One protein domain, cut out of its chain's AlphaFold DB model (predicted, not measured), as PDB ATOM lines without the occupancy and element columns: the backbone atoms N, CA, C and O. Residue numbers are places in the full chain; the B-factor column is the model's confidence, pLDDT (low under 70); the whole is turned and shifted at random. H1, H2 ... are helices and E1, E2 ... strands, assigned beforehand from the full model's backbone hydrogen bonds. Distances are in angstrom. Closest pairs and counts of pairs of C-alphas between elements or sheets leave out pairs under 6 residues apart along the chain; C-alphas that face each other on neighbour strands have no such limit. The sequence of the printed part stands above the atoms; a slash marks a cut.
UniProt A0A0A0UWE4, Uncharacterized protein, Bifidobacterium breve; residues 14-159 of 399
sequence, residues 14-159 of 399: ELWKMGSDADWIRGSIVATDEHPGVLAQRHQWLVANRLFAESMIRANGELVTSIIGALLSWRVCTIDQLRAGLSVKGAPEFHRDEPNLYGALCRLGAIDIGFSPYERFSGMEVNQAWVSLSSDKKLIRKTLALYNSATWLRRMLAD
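Overview. This is residues 14 to 159 of the 399 residues of an uncharacterized protein of Bifidobacterium breve (UniProt A0A0A0UWE4). A small, twisted sheet of four short strands has three helices, H4, H5 and H6, over one face, with H3 packed on H6. H7 lies towards one end of the longest axis and H9 towards the other, where H8 also lies. The printed part has 146 residues with nine named helices and four named strands, in the order E1 H1 H2 H3 H4 E2 H5 H6 E3 H7 E4 H8 H9; the class is mixed, helices and strands. The sheet's order is E1, E3, E4, E2, antiparallel throughout. The whole is compact, with a radius of gyration of the C-alphas of 14.5 A and spans of 45 by 33 by 24 A.

Along the chain. The strands are E1, residues 23 to 25, from C-alpha 23 at (16.883, -32.551, 15.555); E3, residues 111 to 115, 13.5 A long; E4, residues 130 to 133, 10.7 A; and E2, residues 76 to 78. The helices are H4, residues 61 to 74, 19.8 A; H5, residues 79 to 86; H6, residues 101 to 107; H3, residues 50 to 59, 14.4 A; H1, residues 27 to 30; H2, residues 36 to 42; H7, residues 117 to 122; H8, residues 137 to 144; and H9, residues 151 to 156, ending with C-alpha 156 at (11.285, -5.989, 23.458).

Arrangement. N 23 and O 115 of E1 and E3 are 2.8 A apart, N 112 and O 132 of E3 and E4 2.8 A, and N 131 and O 77 of E4 and E2 2.9 A, within hydrogen-bond range. H4, H5 and H6 lie on the same face, making two layers, a sheet with helices on one face. H6 is over E3 at a height over the sheet of 8.5 A. E2, H5, H6 and E3 form a split strand-helix-strand unit, two strands running the same way with E4 between them, its crossover right-handed. H3 touches H6, closest at the C-alphas of Ala 53 and Ala 104, 4.4 A. H1 touches H6, closest at the C-alphas of Gly 27 and Cys 106, 4.3 A. H1 and H7 only graze the sheet. H2 touches no helix. H8 and H9 are close but not clearly touching, closest at the C-alphas of Arg 141 and Arg 154, 6.2 A. Every O i to N i+4 pair is within hydrogen-bond range in H2 to H9; H1 is too short for one.

Size, cuts and confidence. The two C-alphas farthest apart, those of Ser 122 and Thr 151, are 45.4 A apart. The printed part has no cut. The link from H5 to H6, residues 87 to 100, is long. Mean pLDDT of the printed part is 88.9; residues 149 to 159 are under 70.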
ATOM      1  N   GLU A  14      31.777 -36.542  21.738       87.00
ATOM      2  CA  GLU A  14      30.574 -37.350  21.941       87.00
ATOM      3  C   GLU A  14      29.294 -36.541  21.697       87.00
ATOM      4  O   GLU A  14      28.324 -37.072  21.150       87.00
ATOM      5  N   LEU A  15      29.315 -35.235  21.989       88.81
ATOM      6  CA  LEU A  15      28.195 -34.325  21.726       88.81
ATOM      7  C   LEU A  15      27.908 -34.162  20.226       88.81
ATOM      8  O   LEU A  15      26.774 -33.874  19.845       88.81
ATOM      9  N   TRP A  16      28.918 -34.363  19.372       89.38
ATOM     10  CA  TRP A  16      28.890 -33.992  17.951       89.38
ATOM     11  C   TRP A  16      28.975 -35.183  16.986       89.38
ATOM     12  O   TRP A  16      29.170 -34.987  15.784       89.38
ATOM     13  N   LYS A  17      28.800 -36.418  17.479       84.06
ATOM     14  CA  LYS A  17      28.933 -37.675  16.709       84.06
ATOM     15  C   LYS A  17      28.169 -37.726  15.380       84.06
ATOM     16  O   LYS A  17      28.588 -38.445  14.480       84.06
ATOM     17  N   MET A  18      27.068 -36.984  15.244       84.62
ATOM     18  CA  MET A  18      26.227 -36.950  14.035       84.62
ATOM     19  C   MET A  18      26.022 -35.538  13.472       84.62
ATOM     20  O   MET A  18      25.035 -35.276  12.784       84.62
ATOM     21  N   GLY A  19      26.962 -34.629  13.740       84.94
ATOM     22  CA  GLY A  19      26.966 -33.274  13.194       84.94
ATOM     23  C   GLY A  19      26.963 -32.181  14.260       84.94
ATOM     24  O   GLY A  19      27.069 -32.434  15.453       84.94
ATOM     25  N   SER A  20      26.871 -30.934  13.795       88.50
ATOM     26  CA  SER A  20      26.964 -29.712  14.606       88.50
ATOM     27  C   SER A  20      25.613 -29.032  14.875       88.50
ATOM     28  O   SER A  20      25.588 -27.896  15.360       88.50
ATOM     29  N   ASP A  21      24.512 -29.710  14.538       91.12
ATOM     30  CA  ASP A  21      23.123 -29.261  14.707       91.12
ATOM     31  C   ASP A  21      22.301 -30.305  15.487       91.12
ATOM     32  O   ASP A  21      22.779 -31.407  15.757       91.12
ATOM     33  N   ALA A  22      21.067 -29.951  15.836       92.31
ATOM     34  CA  ALA A  22      20.118 -30.773  16.576       92.31
ATOM     35  C   ALA A  22      18.874 -31.113  15.733       92.31
ATOM     36  O   ALA A  22      18.469 -30.358  14.847       92.31
ATOM     37  N   ASP A  23      18.221 -32.231  16.047       93.44
ATOM     38  CA  ASP A  23      16.883 -32.551  15.555       93.44
ATOM     39  C   ASP A  23      15.842 -31.789  16.395       93.44
ATOM     40  O   ASP A  23      15.658 -32.047  17.584       93.44
ATOM     41  N   TRP A  24      15.170 -30.815  15.775       94.19
ATOM     42  CA  TRP A  24      14.312 -29.853  16.472       94.19
ATOM     43  C   TRP A  24      12.828 -30.231  16.467       94.19
ATOM     44  O   TRP A  24      12.186 -30.266  15.413       94.19
ATOM     45  N   ILE A  25      12.239 -30.337  17.657       94.38
ATOM     46  CA  ILE A  25      10.792 -30.282  17.873       94.38
ATOM     47  C   ILE A  25      10.384 -28.814  17.997       94.38
ATOM     48  O   ILE A  25      10.701 -28.123  18.968       94.38
ATOM     49  N   ARG A  26       9.699 -28.319  16.961       93.62
ATOM     50  CA  ARG A  26       9.327 -26.906  16.834       93.62
ATOM     51  C   ARG A  26       8.033 -26.609  17.575       93.62
ATOM     52  O   ARG A  26       6.971 -27.075  17.161       93.62
ATOM     53  N   GLY A  27       8.093 -25.757  18.592       93.69
ATOM     54  CA  GLY A  27       6.932 -25.392  19.396       93.69
ATOM     55  C   GLY A  27       5.819 -24.741  18.577       93.69
ATOM     56  O   GLY A  27       4.646 -24.987  18.830       93.69
ATOM     57  N   SER A  28       6.151 -23.956  17.549       91.62
ATOM     58  CA  SER A  28       5.150 -23.377  16.633       91.62
ATOM     59  C   SER A  28       4.306 -24.437  15.908       91.62
ATOM     60  O   SER A  28       3.104 -24.244  15.722       91.62
ATOM     61  N   ILE A  29       4.910 -25.575  15.555       92.62
ATOM     62  CA  ILE A  29       4.202 -26.720  14.969       92.62
ATOM     63  C   ILE A  29       3.394 -27.426  16.060       92.62
ATOM     64  O   ILE A  29       2.192 -27.619  15.904       92.62
ATOM     65  N   VAL A  30       4.012 -27.720  17.209       93.38
ATOM     66  CA  VAL A  30       3.334 -28.380  18.340       93.38
ATOM     67  C   VAL A  30       2.112 -27.584  18.818       93.38
ATOM     68  O   VAL A  30       1.100 -28.170  19.192       93.38
ATOM     69  N   ALA A  31       2.164 -26.254  18.798       92.38
ATOM     70  CA  ALA A  31       1.074 -25.385  19.236       92.38
ATOM     71  C   ALA A  31      -0.151 -25.409  18.313       92.38
ATOM     72  O   ALA A  31      -1.246 -25.056  18.758       92.38
ATOM     73  N   THR A  32       0.035 -25.792  17.048       88.88
ATOM     74  CA  THR A  32      -1.014 -25.835  16.019       88.88
ATOM     75  C   THR A  32      -1.429 -27.254  15.640       88.88
ATOM     76  O   THR A  32      -2.364 -27.410  14.864       88.88
ATOM     77  N   ASP A  33      -0.785 -28.275  16.214       85.75
ATOM     78  CA  ASP A  33      -1.109 -29.674  15.951       85.75
ATOM     79  C   ASP A  33      -2.538 -30.032  16.399       85.75
ATOM     80  O   ASP A  33      -2.949 -29.767  17.537       85.75
ATOM     81  N   GLU A  34      -3.267 -30.665  15.481       74.44
ATOM     82  CA  GLU A  34      -4.643 -31.137  15.637       74.44
ATOM     83  C   GLU A  34      -4.726 -32.412  16.492       74.44
ATOM     84  O   GLU A  34      -5.770 -32.683  17.086       74.44
ATOM     85  N   HIS A  35      -3.624 -33.166  16.625       80.19
ATOM     86  CA  HIS A  35      -3.583 -34.451  17.341       80.19
ATOM     87  C   HIS A  35      -2.572 -34.467  18.503       80.19
ATOM     88  O   HIS A  35      -1.739 -35.374  18.608       80.19
ATOM     89  N   PRO A  36      -2.669 -33.530  19.463       78.19
ATOM     90  CA  PRO A  36      -1.627 -33.310  20.469       78.19
ATOM     91  C   PRO A  36      -1.384 -34.498  21.408       78.19
ATOM     92  O   PRO A  36      -0.296 -34.632  21.965       78.19
ATOM     93  N   GLY A  37      -2.379 -35.374  21.585       78.38
ATOM     94  CA  GLY A  37      -2.232 -36.593  22.382       78.38
ATOM     95  C   GLY A  37      -1.229 -37.584  21.785       78.38
ATOM     96  O   GLY A  37      -0.530 -38.257  22.532       78.38
ATOM     97  N   VAL A  38      -1.097 -37.633  20.455       81.94
ATOM     98  CA  VAL A  38      -0.161 -38.542  19.772       81.94
ATOM     99  C   VAL A  38       1.283 -38.091  19.985       81.94
ATOM    100  O   VAL A  38       2.153 -38.914  20.267       81.94
ATOM    101  N   LEU A  39       1.547 -36.783  19.899       84.19
ATOM    102  CA  LEU A  39       2.875 -36.240  20.192       84.19
ATOM    103  C   LEU A  39       3.264 -36.453  21.655       84.19
ATOM    104  O   LEU A  39       4.387 -36.870  21.916       84.19
ATOM    105  N   ALA A  40       2.341 -36.235  22.595       84.00
ATOM    106  CA  ALA A  40       2.599 -36.452  24.019       84.00
ATOM    107  C   ALA A  40       2.817 -37.934  24.381       84.00
ATOM    108  O   ALA A  40       3.561 -38.239  25.304       84.00
ATOM    109  N   GLN A  41       2.225 -38.874  23.634       85.38
ATOM    110  CA  GLN A  41       2.525 -40.305  23.792       85.38
ATOM    111  C   GLN A  41       3.944 -40.660  23.331       85.38
ATOM    112  O   GLN A  41       4.581 -41.526  23.924       85.38
ATOM    113  N   ARG A  42       4.442 -40.004  22.274       86.56
ATOM    114  CA  ARG A  42       5.806 -40.214  21.754       86.56
ATOM    115  C   ARG A  42       6.870 -39.481  22.565       86.56
ATOM    116  O   ARG A  42       8.006 -39.931  22.635       86.56
ATOM    117  N   HIS A  43       6.499 -38.352  23.152       91.94
ATOM    118  CA  HIS A  43       7.372 -37.482  23.922       91.94
ATOM    119  C   HIS A  43       6.685 -37.172  25.250       91.94
ATOM    120  O   HIS A  43       5.930 -36.208  25.344       91.94
ATOM    121  N   GLN A  44       6.931 -38.003  26.264       93.06
ATOM    122  CA  GLN A  44       6.230 -37.930  27.555       93.06
ATOM    123  C   GLN A  44       6.449 -36.595  28.278       93.06
ATOM    124  O   GLN A  44       5.562 -36.113  28.978       93.06
ATOM    125  N   TRP A  45       7.581 -35.941  28.017       94.88
ATOM    126  CA  TRP A  45       7.863 -34.588  28.483       94.88
ATOM    127  C   TRP A  45       6.957 -33.493  27.911       94.88
ATOM    128  O   TRP A  45       6.881 -32.403  28.484       94.88
ATOM    129  N   LEU A  46       6.264 -33.732  26.790       94.81
ATOM    130  CA  LEU A  46       5.330 -32.763  26.216       94.81
ATOM    131  C   LEU A  46       4.017 -32.730  26.994       94.81
ATOM    132  O   LEU A  46       3.353 -33.739  27.228       94.81
ATOM    133  N   VAL A  47       3.557 -31.515  27.279       93.38
ATOM    134  CA  VAL A  47       2.233 -31.307  27.859       93.38
ATOM    135  C   VAL A  47       1.172 -31.426  26.759       93.38
ATOM    136  O   VAL A  47       1.090 -30.580  25.873       93.38
ATOM    137  N   ALA A  48       0.315 -32.449  26.819       87.94
ATOM    138  CA  ALA A  48      -0.732 -32.659  25.811       87.94
ATOM    139  C   ALA A  48      -1.791 -31.536  25.806       87.94
ATOM    140  O   ALA A  48      -2.173 -30.987  24.763       87.94
ATOM    141  N   ASN A  49      -2.283 -31.179  26.996       89.62
ATOM    142  CA  ASN A  49      -3.405 -30.263  27.173       89.62
ATOM    143  C   ASN A  49      -2.934 -28.804  27.267       89.62
ATOM    144  O   ASN A  49      -2.133 -28.444  28.129       89.62
ATOM    145  N   ARG A  50      -3.493 -27.939  26.416       92.50
ATOM    146  CA  ARG A  50      -3.160 -26.512  26.397       92.50
ATOM    147  C   ARG A  50      -3.488 -25.796  27.714       92.50
ATOM    148  O   ARG A  50      -2.659 -25.032  28.186       92.50
ATOM    149  N   LEU A  51      -4.656 -26.039  28.309       93.25
ATOM    150  CA  LEU A  51      -5.053 -25.426  29.584       93.25
ATOM    151  C   LEU A  51      -4.096 -25.819  30.709       93.25
ATOM    152  O   LEU A  51      -3.732 -24.978  31.529       93.25
ATOM    153  N   PHE A  52      -3.642 -27.076  30.718       94.19
ATOM    154  CA  PHE A  52      -2.659 -27.526  31.697       94.19
ATOM    155  C   PHE A  52      -1.306 -26.828  31.495       94.19
ATOM    156  O   PHE A  52      -0.746 -26.303  32.456       94.19
ATOM    157  N   ALA A  53      -0.840 -26.702  30.246       96.12
ATOM    158  CA  ALA A  53       0.363 -25.933  29.932       96.12
ATOM    159  C   ALA A  53       0.239 -24.466  30.386       96.12
ATOM    160  O   ALA A  53       1.145 -23.943  31.031       96.12
ATOM    161  N   GLU A  54      -0.893 -23.805  30.120       96.75
ATOM    162  CA  GLU A  54      -1.134 -22.428  30.574       96.75
ATOM    163  C   GLU A  54      -1.119 -22.312  32.105       96.75
ATOM    164  O   GLU A  54      -0.547 -21.359  32.634       96.75
ATOM    165  N   SER A  55      -1.687 -23.288  32.821       96.44
ATOM    166  CA  SER A  55      -1.635 -23.346  34.286       96.44
ATOM    167  C   SER A  55      -0.200 -23.473  34.806       96.44
ATOM    168  O   SER A  55       0.181 -22.747  35.725       96.44
ATOM    169  N   MET A  56       0.621 -24.338  34.196       96.38
ATOM    170  CA  MET A  56       2.035 -24.486  34.561       96.38
ATOM    171  C   MET A  56       2.818 -23.187  34.342       96.38
ATOM    172  O   MET A  56       3.586 -22.786  35.214       96.38
ATOM    173  N   ILE A  57       2.597 -22.492  33.218       95.56
ATOM    174  CA  ILE A  57       3.246 -21.200  32.949       95.56
ATOM    175  C   ILE A  57       2.841 -20.144  33.977       95.56
ATOM    176  O   ILE A  57       3.702 -19.425  34.480       95.56
ATOM    177  N   ARG A  58       1.549 -20.050  34.319       94.81
ATOM    178  CA  ARG A  58       1.057 -19.087  35.321       94.81
ATOM    179  C   ARG A  58       1.696 -19.306  36.687       94.81
ATOM    180  O   ARG A  58       2.071 -18.331  37.330       94.81
ATOM    181  N   ALA A  59       1.854 -20.564  37.093       94.62
ATOM    182  CA  ALA A  59       2.479 -20.921  38.363       94.62
ATOM    183  C   ALA A  59       3.994 -20.631  38.406       94.62
ATOM    184  O   ALA A  59       4.547 -20.489  39.489       94.62
ATOM    185  N   ASN A  60       4.659 -20.511  37.249       94.50
ATOM    186  CA  ASN A  60       6.120 -20.410  37.136       94.50
ATOM    187  C   ASN A  60       6.584 -19.140  36.393       94.50
ATOM    188  O   ASN A  60       7.624 -19.147  35.734       94.50
ATOM    189  N   GLY A  61       5.820 -18.045  36.465       89.56
ATOM    190  CA  GLY A  61       6.048 -16.845  35.646       89.56
ATOM    191  C   GLY A  61       7.457 -16.230  35.747       89.56
ATOM    192  O   GLY A  61       7.991 -15.753  34.742       89.56
ATOM    193  N   GLU A  62       8.092 -16.272  36.923       86.81
ATOM    194  CA  GLU A  62       9.470 -15.785  37.110       86.81
ATOM    195  C   GLU A  62      10.490 -16.658  36.363       86.81
ATOM    196  O   GLU A  62      11.275 -16.144  35.563       86.81
ATOM    197  N   LEU A  63      10.418 -17.984  36.529       90.94
ATOM    198  CA  LEU A  63      11.273 -18.934  35.807       90.94
ATOM    199  C   LEU A  63      11.073 -18.831  34.293       90.94
ATOM    200  O   LEU A  63      12.041 -18.795  33.539       90.94
ATOM    201  N   VAL A  64       9.822 -18.715  33.838       92.44
ATOM    202  CA  VAL A  64       9.497 -18.545  32.414       92.44
ATOM    203  C   VAL A  64      10.127 -17.271  31.852       92.44
ATOM    204  O   VAL A  64      10.705 -17.296  30.764       92.44
ATOM    205  N   THR A  65      10.063 -16.171  32.603       86.62
ATOM    206  CA  THR A  65      10.706 -14.904  32.230       86.62
ATOM    207  C   THR A  65      12.217 -15.059  32.121       86.62
ATOM    208  O   THR A  65      12.803 -14.615  31.135       86.62
ATOM    209  N   SER A  66      12.834 -15.722  33.098       88.25
ATOM    210  CA  SER A  66      14.279 -15.942  33.132       88.25
ATOM    211  C   SER A  66      14.754 -16.818  31.968       88.25
ATOM    212  O   SER A  66      15.694 -16.442  31.271       88.25
ATOM    213  N   ILE A  67      14.049 -17.918  31.672       92.88
ATOM    214  CA  ILE A  67      14.346 -18.803  30.534       92.88
ATOM    215  C   ILE A  67      14.207 -18.043  29.210       92.88
ATOM    216  O   ILE A  67      15.131 -18.036  28.401       92.88
ATOM    217  N   ILE A  68      13.082 -17.358  28.975       90.44
ATOM    218  CA  ILE A  68      12.869 -16.600  27.730       90.44
ATOM    219  C   ILE A  68      13.894 -15.465  27.593       90.44
ATOM    220  O   ILE A  68      14.384 -15.211  26.493       90.44
ATOM    221  N   GLY A  69      14.243 -14.807  28.698       87.12
ATOM    222  CA  GLY A  69      15.284 -13.786  28.757       87.12
ATOM    223  C   GLY A  69      16.662 -14.323  28.375       87.12
ATOM    224  O   GLY A  69      17.345 -13.726  27.541       87.12
ATOM    225  N   ALA A  70      17.046 -15.479  28.917       91.12
ATOM    226  CA  ALA A  70      18.274 -16.168  28.542       91.12
ATOM    227  C   ALA A  70      18.270 -16.529  27.050       91.12
ATOM    228  O   ALA A  70      19.208 -16.194  26.333       91.12
ATOM    229  N   LEU A  71      17.187 -17.114  26.535       90.88
ATOM    230  CA  LEU A  71      17.090 -17.495  25.121       90.88
ATOM    231  C   LEU A  71      17.018 -16.292  24.168       90.88
ATOM    232  O   LEU A  71      17.392 -16.406  23.002       90.88
ATOM    233  N   LEU A  72      16.575 -15.121  24.634       86.94
ATOM    234  CA  LEU A  72      16.688 -13.883  23.863       86.94
ATOM    235  C   LEU A  72      18.154 -13.492  23.660       86.94
ATOM    236  O   LEU A  72      18.508 -13.077  22.560       86.94
ATOM    237  N   SER A  73      18.976 -13.658  24.695       88.44
ATOM    238  CA  SER A  73      20.398 -13.317  24.698       88.44
ATOM    239  C   SER A  73      21.257 -14.355  23.977       88.44
ATOM    240  O   SER A  73      21.995 -14.001  23.069       88.44
ATOM    241  N   TRP A  74      21.112 -15.633  24.328       90.31
ATOM    242  CA  TRP A  74      22.002 -16.722  23.902       90.31
ATOM    243  C   TRP A  74      21.494 -17.505  22.690       90.31
ATOM    244  O   TRP A  74      22.249 -18.252  22.076       90.31
ATOM    245  N   ARG A  75      20.214 -17.318  22.330       86.44
ATOM    246  CA  ARG A  75      19.468 -17.922  21.201       86.44
ATOM    247  C   ARG A  75      19.297 -19.427  21.240       86.44
ATOM    248  O   ARG A  75      18.177 -19.897  21.043       86.44
ATOM    249  N   VAL A  76      20.393 -20.152  21.398       92.31
ATOM    250  CA  VAL A  76      20.489 -21.603  21.468       92.31
ATOM    251  C   VAL A  76      21.492 -21.935  22.560       92.31
ATOM    252  O   VAL A  76      22.620 -21.463  22.538       92.31
ATOM    253  N   CYS A  77      21.096 -22.767  23.502       95.19
ATOM    254  CA  CYS A  77      21.990 -23.307  24.521       95.19
ATOM    255  C   CYS A  77      21.459 -24.670  24.952       95.19
ATOM    256  O   CYS A  77      20.313 -25.015  24.635       95.19
ATOM    257  N   THR A  78      22.266 -25.453  25.665       97.12
ATOM    258  CA  THR A  78      21.711 -26.637  26.326       97.12
ATOM    259  C   THR A  78      20.859 -26.230  27.522       97.12
ATOM    260  O   THR A  78      21.005 -25.136  28.080       97.12
ATOM    261  N   ILE A  79      19.948 -27.112  27.922       97.12
ATOM    262  CA  ILE A  79      19.199 -26.933  29.164       97.12
ATOM    263  C   ILE A  79      20.162 -26.892  30.354       97.12
ATOM    264  O   ILE A  79      20.004 -26.044  31.230       97.12
ATOM    265  N   ASP A  80      21.215 -27.705  30.352       96.88
ATOM    266  CA  ASP A  80      22.215 -27.652  31.414       96.88
ATOM    267  C   ASP A  80      22.998 -26.337  31.432       96.88
ATOM    268  O   ASP A  80      23.277 -25.830  32.509       96.88
ATOM    269  N   GLN A  81      23.254 -25.692  30.288       97.00
ATOM    270  CA  GLN A  81      23.806 -24.330  30.274       97.00
ATOM    271  C   GLN A  81      22.812 -23.301  30.841       97.00
ATOM    272  O   GLN A  81      23.213 -22.397  31.578       97.00
ATOM    273  N   LEU A  82      21.503 -23.436  30.565       95.88
ATOM    274  CA  LEU A  82      20.486 -22.604  31.230       95.88
ATOM    275  C   LEU A  82      20.553 -22.739  32.748       95.88
ATOM    276  O   LEU A  82      20.550 -21.723  33.449       95.88
ATOM    277  N   ARG A  83      20.629 -23.980  33.229       95.62
ATOM    278  CA  ARG A  83      20.692 -24.328  34.651       95.62
ATOM    279  C   ARG A  83      22.003 -23.901  35.304       95.62
ATOM    280  O   ARG A  83      21.967 -23.386  36.415       95.62
ATOM    281  N   ALA A  84      23.117 -24.030  34.586       95.44
ATOM    282  CA  ALA A  84      24.452 -23.608  35.005       95.44
ATOM    283  C   ALA A  84      24.537 -22.100  35.254       95.44
ATOM    284  O   ALA A  84      25.484 -21.637  35.881       95.44
ATOM    285  N   GLY A  85      23.548 -21.334  34.787       93.38
ATOM    286  CA  GLY A  85      23.319 -19.960  35.211       93.38
ATOM    287  C   GLY A  85      23.124 -18.961  34.079       93.38
ATOM    288  O   GLY A  85      23.058 -17.769  34.370       93.38
ATOM    289  N   LEU A  86      22.954 -19.400  32.819       93.94
ATOM    290  CA  LEU A  86      22.466 -18.493  31.768       93.94
ATOM    291  C   LEU A  86      21.077 -17.931  32.122       93.94
ATOM    292  O   LEU A  86      20.746 -16.803  31.757       93.94
ATOM    293  N   SER A  87      20.264 -18.716  32.840       91.94
ATOM    294  CA  SER A  87      19.005 -18.272  33.431       91.94
ATOM    295  C   SER A  87      19.244 -17.755  34.854       91.94
ATOM    296  O   SER A  87      19.434 -18.535  35.785       91.94
ATOM    297  N   VAL A  88      19.203 -16.433  35.041       85.44
ATOM    298  CA  VAL A  88      19.579 -15.759  36.302       85.44
ATOM    299  C   VAL A  88      18.720 -16.182  37.500       85.44
ATOM    300  O   VAL A  88      19.242 -16.342  38.602       85.44
ATOM    301  N   LYS A  89      17.411 -16.395  37.304       86.25
ATOM    302  CA  LYS A  89      16.495 -16.885  38.355       86.25
ATOM    303  C   LYS A  89      16.443 -18.419  38.433       86.25
ATOM    304  O   LYS A  89      15.608 -18.971  39.141       86.25
ATOM    305  N   GLY A  90      17.331 -19.104  37.712       88.50
ATOM    306  CA  GLY A  90      17.386 -20.558  37.612       88.50
ATOM    307  C   GLY A  90      16.549 -21.121  36.465       88.50
ATOM    308  O   GLY A  90      15.818 -20.413  35.767       88.50
ATOM    309  N   ALA A  91      16.689 -22.421  36.249       93.56
ATOM    310  CA  ALA A  91      15.915 -23.192  35.290       93.56
ATOM    311  C   ALA A  91      15.717 -24.610  35.860       93.56
ATOM    312  O   ALA A  91      16.613 -25.104  36.549       93.56
ATOM    313  N   PRO A  92      14.559 -25.258  35.638       94.62
ATOM    314  CA  PRO A  92      14.328 -26.606  36.145       94.62
ATOM    315  C   PRO A  92      15.140 -27.644  35.364       94.62
ATOM    316  O   PRO A  92      15.600 -27.382  34.248       94.62
ATOM    317  N   GLU A  93      15.280 -28.833  35.948       94.19
ATOM    318  CA  GLU A  93      15.737 -30.028  35.235       94.19
ATOM    319  C   GLU A  93      14.792 -30.393  34.089       94.19
ATOM    320  O   GLU A  93      13.614 -30.022  34.072       94.19
ATOM    321  N   PHE A  94      15.334 -31.101  33.101       95.38
ATOM    322  CA  PHE A  94      14.561 -31.615  31.984       95.38
ATOM    323  C   PHE A  94      14.418 -33.126  32.101       95.38
ATOM    324  O   PHE A  94      15.307 -33.882  31.723       95.38
ATOM    325  N   HIS A  95      13.269 -33.546  32.621       93.06
ATOM    326  CA  HIS A  95      12.878 -34.948  32.705       93.06
ATOM    327  C   HIS A  95      12.147 -35.350  31.424       93.06
ATOM    328  O   HIS A  95      11.177 -34.700  31.029       93.06
ATOM    329  N   ARG A  96      12.635 -36.380  30.728       92.62
ATOM    330  CA  ARG A  96      12.079 -36.800  29.429       92.62
ATOM    331  C   ARG A  96      10.825 -37.663  29.541       92.62
ATOM    332  O   ARG A  96      10.062 -37.759  28.576       92.62
ATOM    333  N   ASP A  97      10.645 -38.273  30.697       92.88
ATOM    334  CA  ASP A  97       9.640 -39.267  31.056       92.88
ATOM    335  C   ASP A  97       8.360 -38.663  31.651       92.88
ATOM    336  O   ASP A  97       7.346 -39.352  31.760       92.88
ATOM    337  N   GLU A  98       8.347 -37.366  31.969       93.56
ATOM    338  CA  GLU A  98       7.161 -36.705  32.517       93.56
ATOM    339  C   GLU A  98       6.940 -35.267  32.018       93.56
ATOM    340  O   GLU A  98       7.905 -34.533  31.767       93.56
ATOM    341  N   PRO A  99       5.671 -34.815  31.897       95.44
ATOM    342  CA  PRO A  99       5.361 -33.460  31.461       95.44
ATOM    343  C   PRO A  99       5.988 -32.393  32.363       95.44
ATOM    344  O   PRO A  99       5.736 -32.348  33.564       95.44
ATOM    345  N   ASN A 100       6.741 -31.469  31.766       96.31
ATOM    346  CA  ASN A 100       7.506 -30.466  32.511       96.31
ATOM    347  C   ASN A 100       7.350 -29.042  31.939       96.31
ATOM    348  O   ASN A 100       6.623 -28.801  30.969       96.31
ATOM    349  N   LEU A 101       8.027 -28.061  32.554       97.19
ATOM    350  CA  LEU A 101       7.917 -26.648  32.168       97.19
ATOM    351  C   LEU A 101       8.389 -26.382  30.728       97.19
ATOM    352  O   LEU A 101       7.773 -25.579  30.023       97.19
ATOM    353  N   TYR A 102       9.433 -27.071  30.259       97.69
ATOM    354  CA  TYR A 102       9.893 -26.973  28.870       97.69
ATOM    355  C   TYR A 102       8.857 -27.557  27.906       97.69
ATOM    356  O   TYR A 102       8.557 -26.950  26.877       97.69
ATOM    357  N   GLY A 103       8.232 -28.675  28.282       97.06
ATOM    358  CA  GLY A 103       7.084 -29.246  27.584       97.06
ATOM    359  C   GLY A 103       5.907 -28.281  27.471       97.06
ATOM    360  O   GLY A 103       5.331 -28.141  26.392       97.06
ATOM    361  N   ALA A 104       5.580 -27.565  28.550       97.31
ATOM    362  CA  ALA A 104       4.534 -26.542  28.555       97.31
ATOM    363  C   ALA A 104       4.876 -25.363  27.626       97.31
ATOM    364  O   ALA A 104       4.046 -24.940  26.818       97.31
ATOM    365  N   LEU A 105       6.112 -24.852  27.692       97.06
ATOM    366  CA  LEU A 105       6.589 -23.769  26.826       97.06
ATOM    367  C   LEU A 105       6.595 -24.176  25.347       97.06
ATOM    368  O   LEU A 105       6.174 -23.388  24.495       97.06
ATOM    369  N   CYS A 106       7.026 -25.401  25.042       96.69
ATOM    370  CA  CYS A 106       7.006 -25.965  23.695       96.69
ATOM    371  C   CYS A 106       5.563 -26.136  23.198       96.69
ATOM    372  O   CYS A 106       5.230 -25.684  22.103       96.69
ATOM    373  N   ARG A 107       4.660 -26.665  24.039       95.69
ATOM    374  CA  ARG A 107       3.232 -26.823  23.714       95.69
ATOM    375  C   ARG A 107       2.545 -25.505  23.378       95.69
ATOM    376  O   ARG A 107       1.678 -25.462  22.508       95.69
ATOM    377  N   LEU A 108       2.908 -24.426  24.065       95.56
ATOM    378  CA  LEU A 108       2.377 -23.090  23.788       95.56
ATOM    379  C   LEU A 108       3.096 -22.383  22.631       95.56
ATOM    380  O   LEU A 108       2.682 -21.290  22.246       95.56
ATOM    381  N   GLY A 109       4.134 -23.004  22.070       93.56
ATOM    382  CA  GLY A 109       4.913 -22.503  20.946       93.56
ATOM    383  C   GLY A 109       5.857 -21.360  21.289       93.56
ATOM    384  O   GLY A 109       6.193 -20.563  20.418       93.56
ATOM    385  N   ALA A 110       6.268 -21.253  22.553       92.62
ATOM    386  CA  ALA A 110       7.223 -20.240  22.990       92.62
ATOM    387  C   ALA A 110       8.676 -20.638  22.688       92.62
ATOM    388  O   ALA A 110       9.489 -19.780  22.343       92.62
ATOM    389  N   ILE A 111       8.994 -21.930  22.793       94.69
ATOM    390  CA  ILE A 111      10.342 -22.468  22.585       94.69
ATOM    391  C   ILE A 111      10.318 -23.668  21.643       94.69
ATOM    392  O   ILE A 111       9.285 -24.312  21.471       94.69
ATOM    393  N   ASP A 112      11.479 -23.972  21.081       95.25
ATOM    394  CA  ASP A 112      11.764 -25.219  20.386       95.25
ATOM    395  C   ASP A 112      12.774 -26.022  21.219       95.25
ATOM    396  O   ASP A 112      13.659 -25.428  21.844       95.25
ATOM    397  N   ILE A 113      12.654 -27.352  21.205       96.56
ATOM    398  CA  ILE A 113      13.571 -28.273  21.893       96.56
ATOM    399  C   ILE A 113      14.302 -29.112  20.848       96.56
ATOM    400  O   ILE A 113      13.675 -29.642  19.932       96.56
ATOM    401  N   GLY A 114      15.622 -29.187  20.956       95.38
ATOM    402  CA  GLY A 114      16.510 -29.912  20.059       95.38
ATOM    403  C   GLY A 114      17.146 -31.106  20.757       95.38
ATOM    404  O   GLY A 114      17.571 -31.000  21.905       95.38
ATOM    405  N   PHE A 115      17.248 -32.219  20.041       94.88
ATOM    406  CA  PHE A 115      17.890 -33.449  20.500       94.88
ATOM    407  C   PHE A 115      19.060 -33.809  19.596       94.88
ATOM    408  O   PHE A 115      19.103 -33.385  18.438       94.88
ATOM    409  N   SER A 116      20.015 -34.589  20.100       93.38
ATOM    410  CA  SER A 116      21.137 -35.006  19.260       93.38
ATOM    411  C   SER A 116      20.620 -35.868  18.100       93.38
ATOM    412  O   SER A 116      19.876 -36.822  18.346       93.38
ATOM    413  N   PRO A 117      21.033 -35.619  16.840       92.06
ATOM    414  CA  PRO A 117      20.654 -36.478  15.720       92.06
ATOM    415  C   PRO A 117      21.094 -37.931  15.923       92.06
ATOM    416  O   PRO A 117      20.506 -38.847  15.351       92.06
ATOM    417  N   TYR A 118      22.114 -38.155  16.757       91.62
ATOM    418  CA  TYR A 118      22.559 -39.488  17.144       91.62
ATOM    419  C   TYR A 118      21.460 -40.301  17.837       91.62
ATOM    420  O   TYR A 118      21.372 -41.503  17.586       91.62
ATOM    421  N   GLU A 119      20.581 -39.672  18.623       92.25
ATOM    422  CA  GLU A 119      19.471 -40.362  19.298       92.25
ATOM    423  C   GLU A 119      18.523 -41.009  18.285       92.25
ATOM    424  O   GLU A 119      18.139 -42.168  18.434       92.25
ATOM    425  N   ARG A 120      18.210 -40.302  17.191       88.25
ATOM    426  CA  ARG A 120      17.350 -40.820  16.118       88.25
ATOM    427  C   ARG A 120      17.937 -42.066  15.453       88.25
ATOM    428  O   ARG A 120      17.186 -42.962  15.079       88.25
ATOM    429  N   PHE A 121      19.253 -42.103  15.254       86.44
ATOM    430  CA  PHE A 121      19.916 -43.203  14.547       86.44
ATOM    431  C   PHE A 121      20.255 -44.389  15.453       86.44
ATOM    432  O   PHE A 121      20.163 -45.531  15.013       86.44
ATOM    433  N   SER A 122      20.669 -44.126  16.691       89.94
ATOM    434  CA  SER A 122      21.133 -45.151  17.635       89.94
ATOM    435  C   SER A 122      20.042 -45.668  18.572       89.94
ATOM    436  O   SER A 122      20.192 -46.747  19.137       89.94
ATOM    437  N   GLY A 123      18.969 -44.895  18.774       86.75
ATOM    438  CA  GLY A 123      17.967 -45.141  19.812       86.75
ATOM    439  C   GLY A 123      18.470 -44.896  21.239       86.75
ATOM    440  O   GLY A 123      17.708 -45.096  22.180       86.75
ATOM    441  N   MET A 124      19.729 -44.478  21.416       88.19
ATOM    442  CA  MET A 124      20.304 -44.167  22.722       88.19
ATOM    443  C   MET A 124      20.110 -42.691  23.034       88.19
ATOM    444  O   MET A 124      20.444 -41.834  22.218       88.19
ATOM    445  N   GLU A 125      19.589 -42.406  24.222       88.38
ATOM    446  CA  GLU A 125      19.417 -41.042  24.704       88.38
ATOM    447  C   GLU A 125      20.774 -40.379  24.969       88.38
ATOM    448  O   GLU A 125      21.673 -40.978  25.558       88.38
ATOM    449  N   VAL A 126      20.909 -39.123  24.542       88.56
ATOM    450  CA  VAL A 126      22.028 -38.259  24.914       88.56
ATOM    451  C   VAL A 126      21.538 -37.323  26.013       88.56
ATOM    452  O   VAL A 126      20.474 -36.717  25.894       88.56
ATOM    453  N   ASN A 127      22.328 -37.180  27.079       84.94
ATOM    454  CA  ASN A 127      21.939 -36.385  28.251       84.94
ATOM    455  C   ASN A 127      21.598 -34.928  27.897       84.94
ATOM    456  O   ASN A 127      20.766 -34.303  28.547       84.94
ATOM    457  N   GLN A 128      22.230 -34.383  26.856       92.25
ATOM    458  CA  GLN A 128      22.060 -32.992  26.464       92.25
ATOM    459  C   GLN A 128      20.856 -32.787  25.540       92.25
ATOM    460  O   GLN A 128      20.742 -33.404  24.481       92.25
ATOM    461  N   ALA A 129      20.004 -31.837  25.923       95.50
ATOM    462  CA  ALA A 129      18.959 -31.270  25.082       95.50
ATOM    463  C   ALA A 129      19.212 -29.773  24.881       95.50
ATOM    464  O   ALA A 129      19.595 -29.055  25.810       95.50
ATOM    465  N   TRP A 130      18.974 -29.296  23.664       96.75
ATOM    466  CA  TRP A 130      19.099 -27.893  23.291       96.75
ATOM    467  C   TRP A 130      17.751 -27.203  23.317       96.75
ATOM    468  O   TRP A 130      16.706 -27.805  23.088       96.75
ATOM    469  N   VAL A 131      17.770 -25.903  23.557       96.25
ATOM    470  CA  VAL A 131      16.562 -25.093  23.611       96.25
ATOM    471  C   VAL A 131      16.794 -23.761  22.914       96.25
ATOM    472  O   VAL A 131      17.880 -23.189  22.961       96.25
ATOM    473  N   SER A 132      15.761 -23.282  22.224       93.81
ATOM    474  CA  SER A 132      15.766 -22.007  21.509       93.81
ATOM    475  C   SER A 132      14.407 -21.328  21.599       93.81
ATOM    476  O   SER A 132      13.391 -22.000  21.774       93.81
ATOM    477  N   LEU A 133      14.348 -20.005  21.418       90.00
ATOM    478  CA  LEU A 133      13.064 -19.348  21.161       90.00
ATOM    479  C   LEU A 133      12.444 -19.894  19.868       90.00
ATOM    480  O   LEU A 133      13.128 -20.115  18.858       90.00
ATOM    481  N   SER A 134      11.125 -20.078  19.887       88.56
ATOM    482  CA  SER A 134      10.396 -20.421  18.671       88.56
ATOM    483  C   SER A 134      10.351 -19.231  17.710       88.56
ATOM    484  O   SER A 134      10.507 -18.070  18.093       88.56
ATOM    485  N   SER A 135      10.118 -19.499  16.428       82.38
ATOM    486  CA  SER A 135      10.046 -18.452  15.403       82.38
ATOM    487  C   SER A 135       8.739 -17.642  15.441       82.38
ATOM    488  O   SER A 135       8.682 -16.546  14.873       82.38
ATOM    489  N   ASP A 136       7.692 -18.129  16.124       85.38
ATOM    490  CA  ASP A 136       6.397 -17.446  16.214       85.38
ATOM    491  C   ASP A 136       6.336 -16.447  17.383       85.38
ATOM    492  O   ASP A 136       5.997 -16.752  18.531       85.38
ATOM    493  N   LYS A 137       6.575 -15.180  17.044       81.69
ATOM    494  CA  LYS A 137       6.522 -14.051  17.985       81.69
ATOM    495  C   LYS A 137       5.164 -13.892  18.662       81.69
ATOM    496  O   LYS A 137       5.094 -13.390  19.783       81.69
ATOM    497  N   LYS A 138       4.069 -14.206  17.961       85.31
ATOM    498  CA  LYS A 138       2.718 -14.031  18.508       85.31
ATOM    499  C   LYS A 138       2.488 -15.043  19.621       85.31
ATOM    500  O   LYS A 138       1.903 -14.671  20.635       85.31
ATOM    501  N   LEU A 139       2.972 -16.272  19.453       88.81
ATOM    502  CA  LEU A 139       2.888 -17.310  20.477       88.81
ATOM    503  C   LEU A 139       3.732 -16.961  21.704       88.81
ATOM    504  O   LEU A 139       3.192 -16.961  22.806       88.81
ATOM    505  N   ILE A 140       4.979 -16.508  21.520       87.69
ATOM    506  CA  ILE A 140       5.822 -16.033  22.633       87.69
ATOM    507  C   ILE A 140       5.114 -14.927  23.431       87.69
ATOM    508  O   ILE A 140       4.986 -15.016  24.651       87.69
ATOM    509  N   ARG A 141       4.575 -13.900  22.754       83.75
ATOM    510  CA  ARG A 141       3.842 -12.808  23.423       83.75
ATOM    511  C   ARG A 141       2.604 -13.294  24.171       83.75
ATOM    512  O   ARG A 141       2.332 -12.794  25.258       83.75
ATOM    513  N   LYS A 142       1.847 -14.231  23.589       88.25
ATOM    514  CA  LYS A 142       0.670 -14.820  24.241       88.25
ATOM    515  C   LYS A 142       1.071 -15.568  25.509       88.25
ATOM    516  O   LYS A 142       0.425 -15.363  26.527       88.25
ATOM    517  N   THR A 143       2.152 -16.344  25.470       90.19
ATOM    518  CA  THR A 143       2.685 -17.057  26.639       90.19
ATOM    519  C   THR A 143       3.084 -16.093  27.755       90.19
ATOM    520  O   THR A 143       2.665 -16.268  28.895       90.19
ATOM    521  N   LEU A 144       3.806 -15.016  27.433       86.38
ATOM    522  CA  LEU A 144       4.195 -13.992  28.412       86.38
ATOM    523  C   LEU A 144       3.000 -13.222  28.989       86.38
ATOM    524  O   LEU A 144       3.075 -12.707  30.100       86.38
ATOM    525  N   ALA A 145       1.903 -13.111  28.237       86.44
ATOM    526  CA  ALA A 145       0.682 -12.447  28.686       86.44
ATOM    527  C   ALA A 145      -0.153 -13.298  29.661       86.44
ATOM    528  O   ALA A 145      -1.117 -12.785  30.227       86.44
ATOM    529  N   LEU A 146       0.196 -14.573  29.870       88.62
ATOM    530  CA  LEU A 146      -0.491 -15.436  30.836       88.62
ATOM    531  C   LEU A 146      -0.211 -15.024  32.287       88.62
ATOM    532  O   LEU A 146      -1.003 -15.330  33.170       88.62
ATOM    533  N   TYR A 147       0.881 -14.314  32.545       82.19
ATOM    534  CA  TYR A 147       1.240 -13.812  33.868       82.19
ATOM    535  C   TYR A 147       1.619 -12.329  33.782       82.19
ATOM    536  O   TYR A 147       1.689 -11.753  32.693       82.19
ATOM    537  N   ASN A 148       1.828 -11.682  34.930       70.88
ATOM    538  CA  ASN A 148       2.079 -10.242  35.009       70.88
ATOM    539  C   ASN A 148       3.519  -9.869  34.592       70.88
ATOM    540  O   ASN A 148       4.266  -9.270  35.359       70.88
ATOM    541  N   SER A 149       3.932 -10.264  33.384       69.69
ATOM    542  CA  SER A 149       5.237  -9.909  32.823       69.69
ATOM    543  C   SER A 149       5.317  -8.414  32.499       69.69
ATOM    544  O   SER A 149       4.348  -7.792  32.040       69.69
ATOM    545  N   ALA A 150       6.502  -7.829  32.697       65.50
ATOM    546  CA  ALA A 150       6.714  -6.405  32.481       65.50
ATOM    547  C   ALA A 150       6.353  -5.994  31.040       65.50
ATOM    548  O   ALA A 150       6.679  -6.663  30.054       65.50
ATOM    549  N   THR A 151       5.651  -4.869  30.889       66.62
ATOM    550  CA  THR A 151       5.166  -4.402  29.577       66.62
ATOM    551  C   THR A 151       6.312  -4.116  28.607       66.62
ATOM    552  O   THR A 151       6.181  -4.376  27.411       66.62
ATOM    553  N   TRP A 152       7.447  -3.625  29.110       65.56
ATOM    554  CA  TRP A 152       8.641  -3.393  28.302       65.56
ATOM    555  C   TRP A 152       9.250  -4.708  27.797       65.56
ATOM    556  O   TRP A 152       9.610  -4.784  26.627       65.56
ATOM    557  N   LEU A 153       9.264  -5.764  28.618       67.75
ATOM    558  CA  LEU A 153       9.762  -7.087  28.239       67.75
ATOM    559  C   LEU A 153       8.915  -7.677  27.108       67.75
ATOM    560  O   LEU A 153       9.443  -8.104  26.082       67.75
ATOM    561  N   ARG A 154       7.583  -7.601  27.244       69.94
ATOM    562  CA  ARG A 154       6.642  -7.997  26.184       69.94
ATOM    563  C   ARG A 154       6.877  -7.223  24.885       69.94
ATOM    564  O   ARG A 154       6.720  -7.794  23.810       69.94
ATOM    565  N   ARG A 155       7.248  -5.939  24.975       67.81
ATOM    566  CA  ARG A 155       7.561  -5.087  23.816       67.81
ATOM    567  C   ARG A 155       8.919  -5.406  23.197       67.81
ATOM    568  O   ARG A 155       8.967  -5.564  21.984       67.81
ATOM    569  N   MET A 156       9.979  -5.580  23.986       67.44
ATOM    570  CA  MET A 156      11.285  -5.989  23.458       67.44
ATOM    571  C   MET A 156      11.190  -7.327  22.732       67.44
ATOM    572  O   MET A 156      11.603  -7.438  21.583       67.44
ATOM    573  N   LEU A 157      10.561  -8.324  23.359       61.72
ATOM    574  CA  LEU A 157      10.357  -9.651  22.771       61.72
ATOM    575  C   LEU A 157       9.448  -9.614  21.530       61.72
ATOM    576  O   LEU A 157       9.444 -10.539  20.718       61.72
ATOM    577  N   ALA A 158       8.668  -8.544  21.358       56.09
ATOM    578  CA  ALA A 158       7.806  -8.339  20.206       56.09
ATOM    579  C   ALA A 158       8.495  -7.654  19.021       56.09
ATOM    580  O   ALA A 158       7.983  -7.786  17.899       56.09
ATOM    581  N   ASP A 159       9.588  -6.927  19.249       60.84
ATOM    582  CA  ASP A 159      10.116  -5.990  18.268       60.84
ATOM    583  C   ASP A 159      10.926  -6.673  17.153       60.84
ATOM    584  O   ASP A 159      11.476  -7.770  17.294       60.84
TER     585      ASP A 159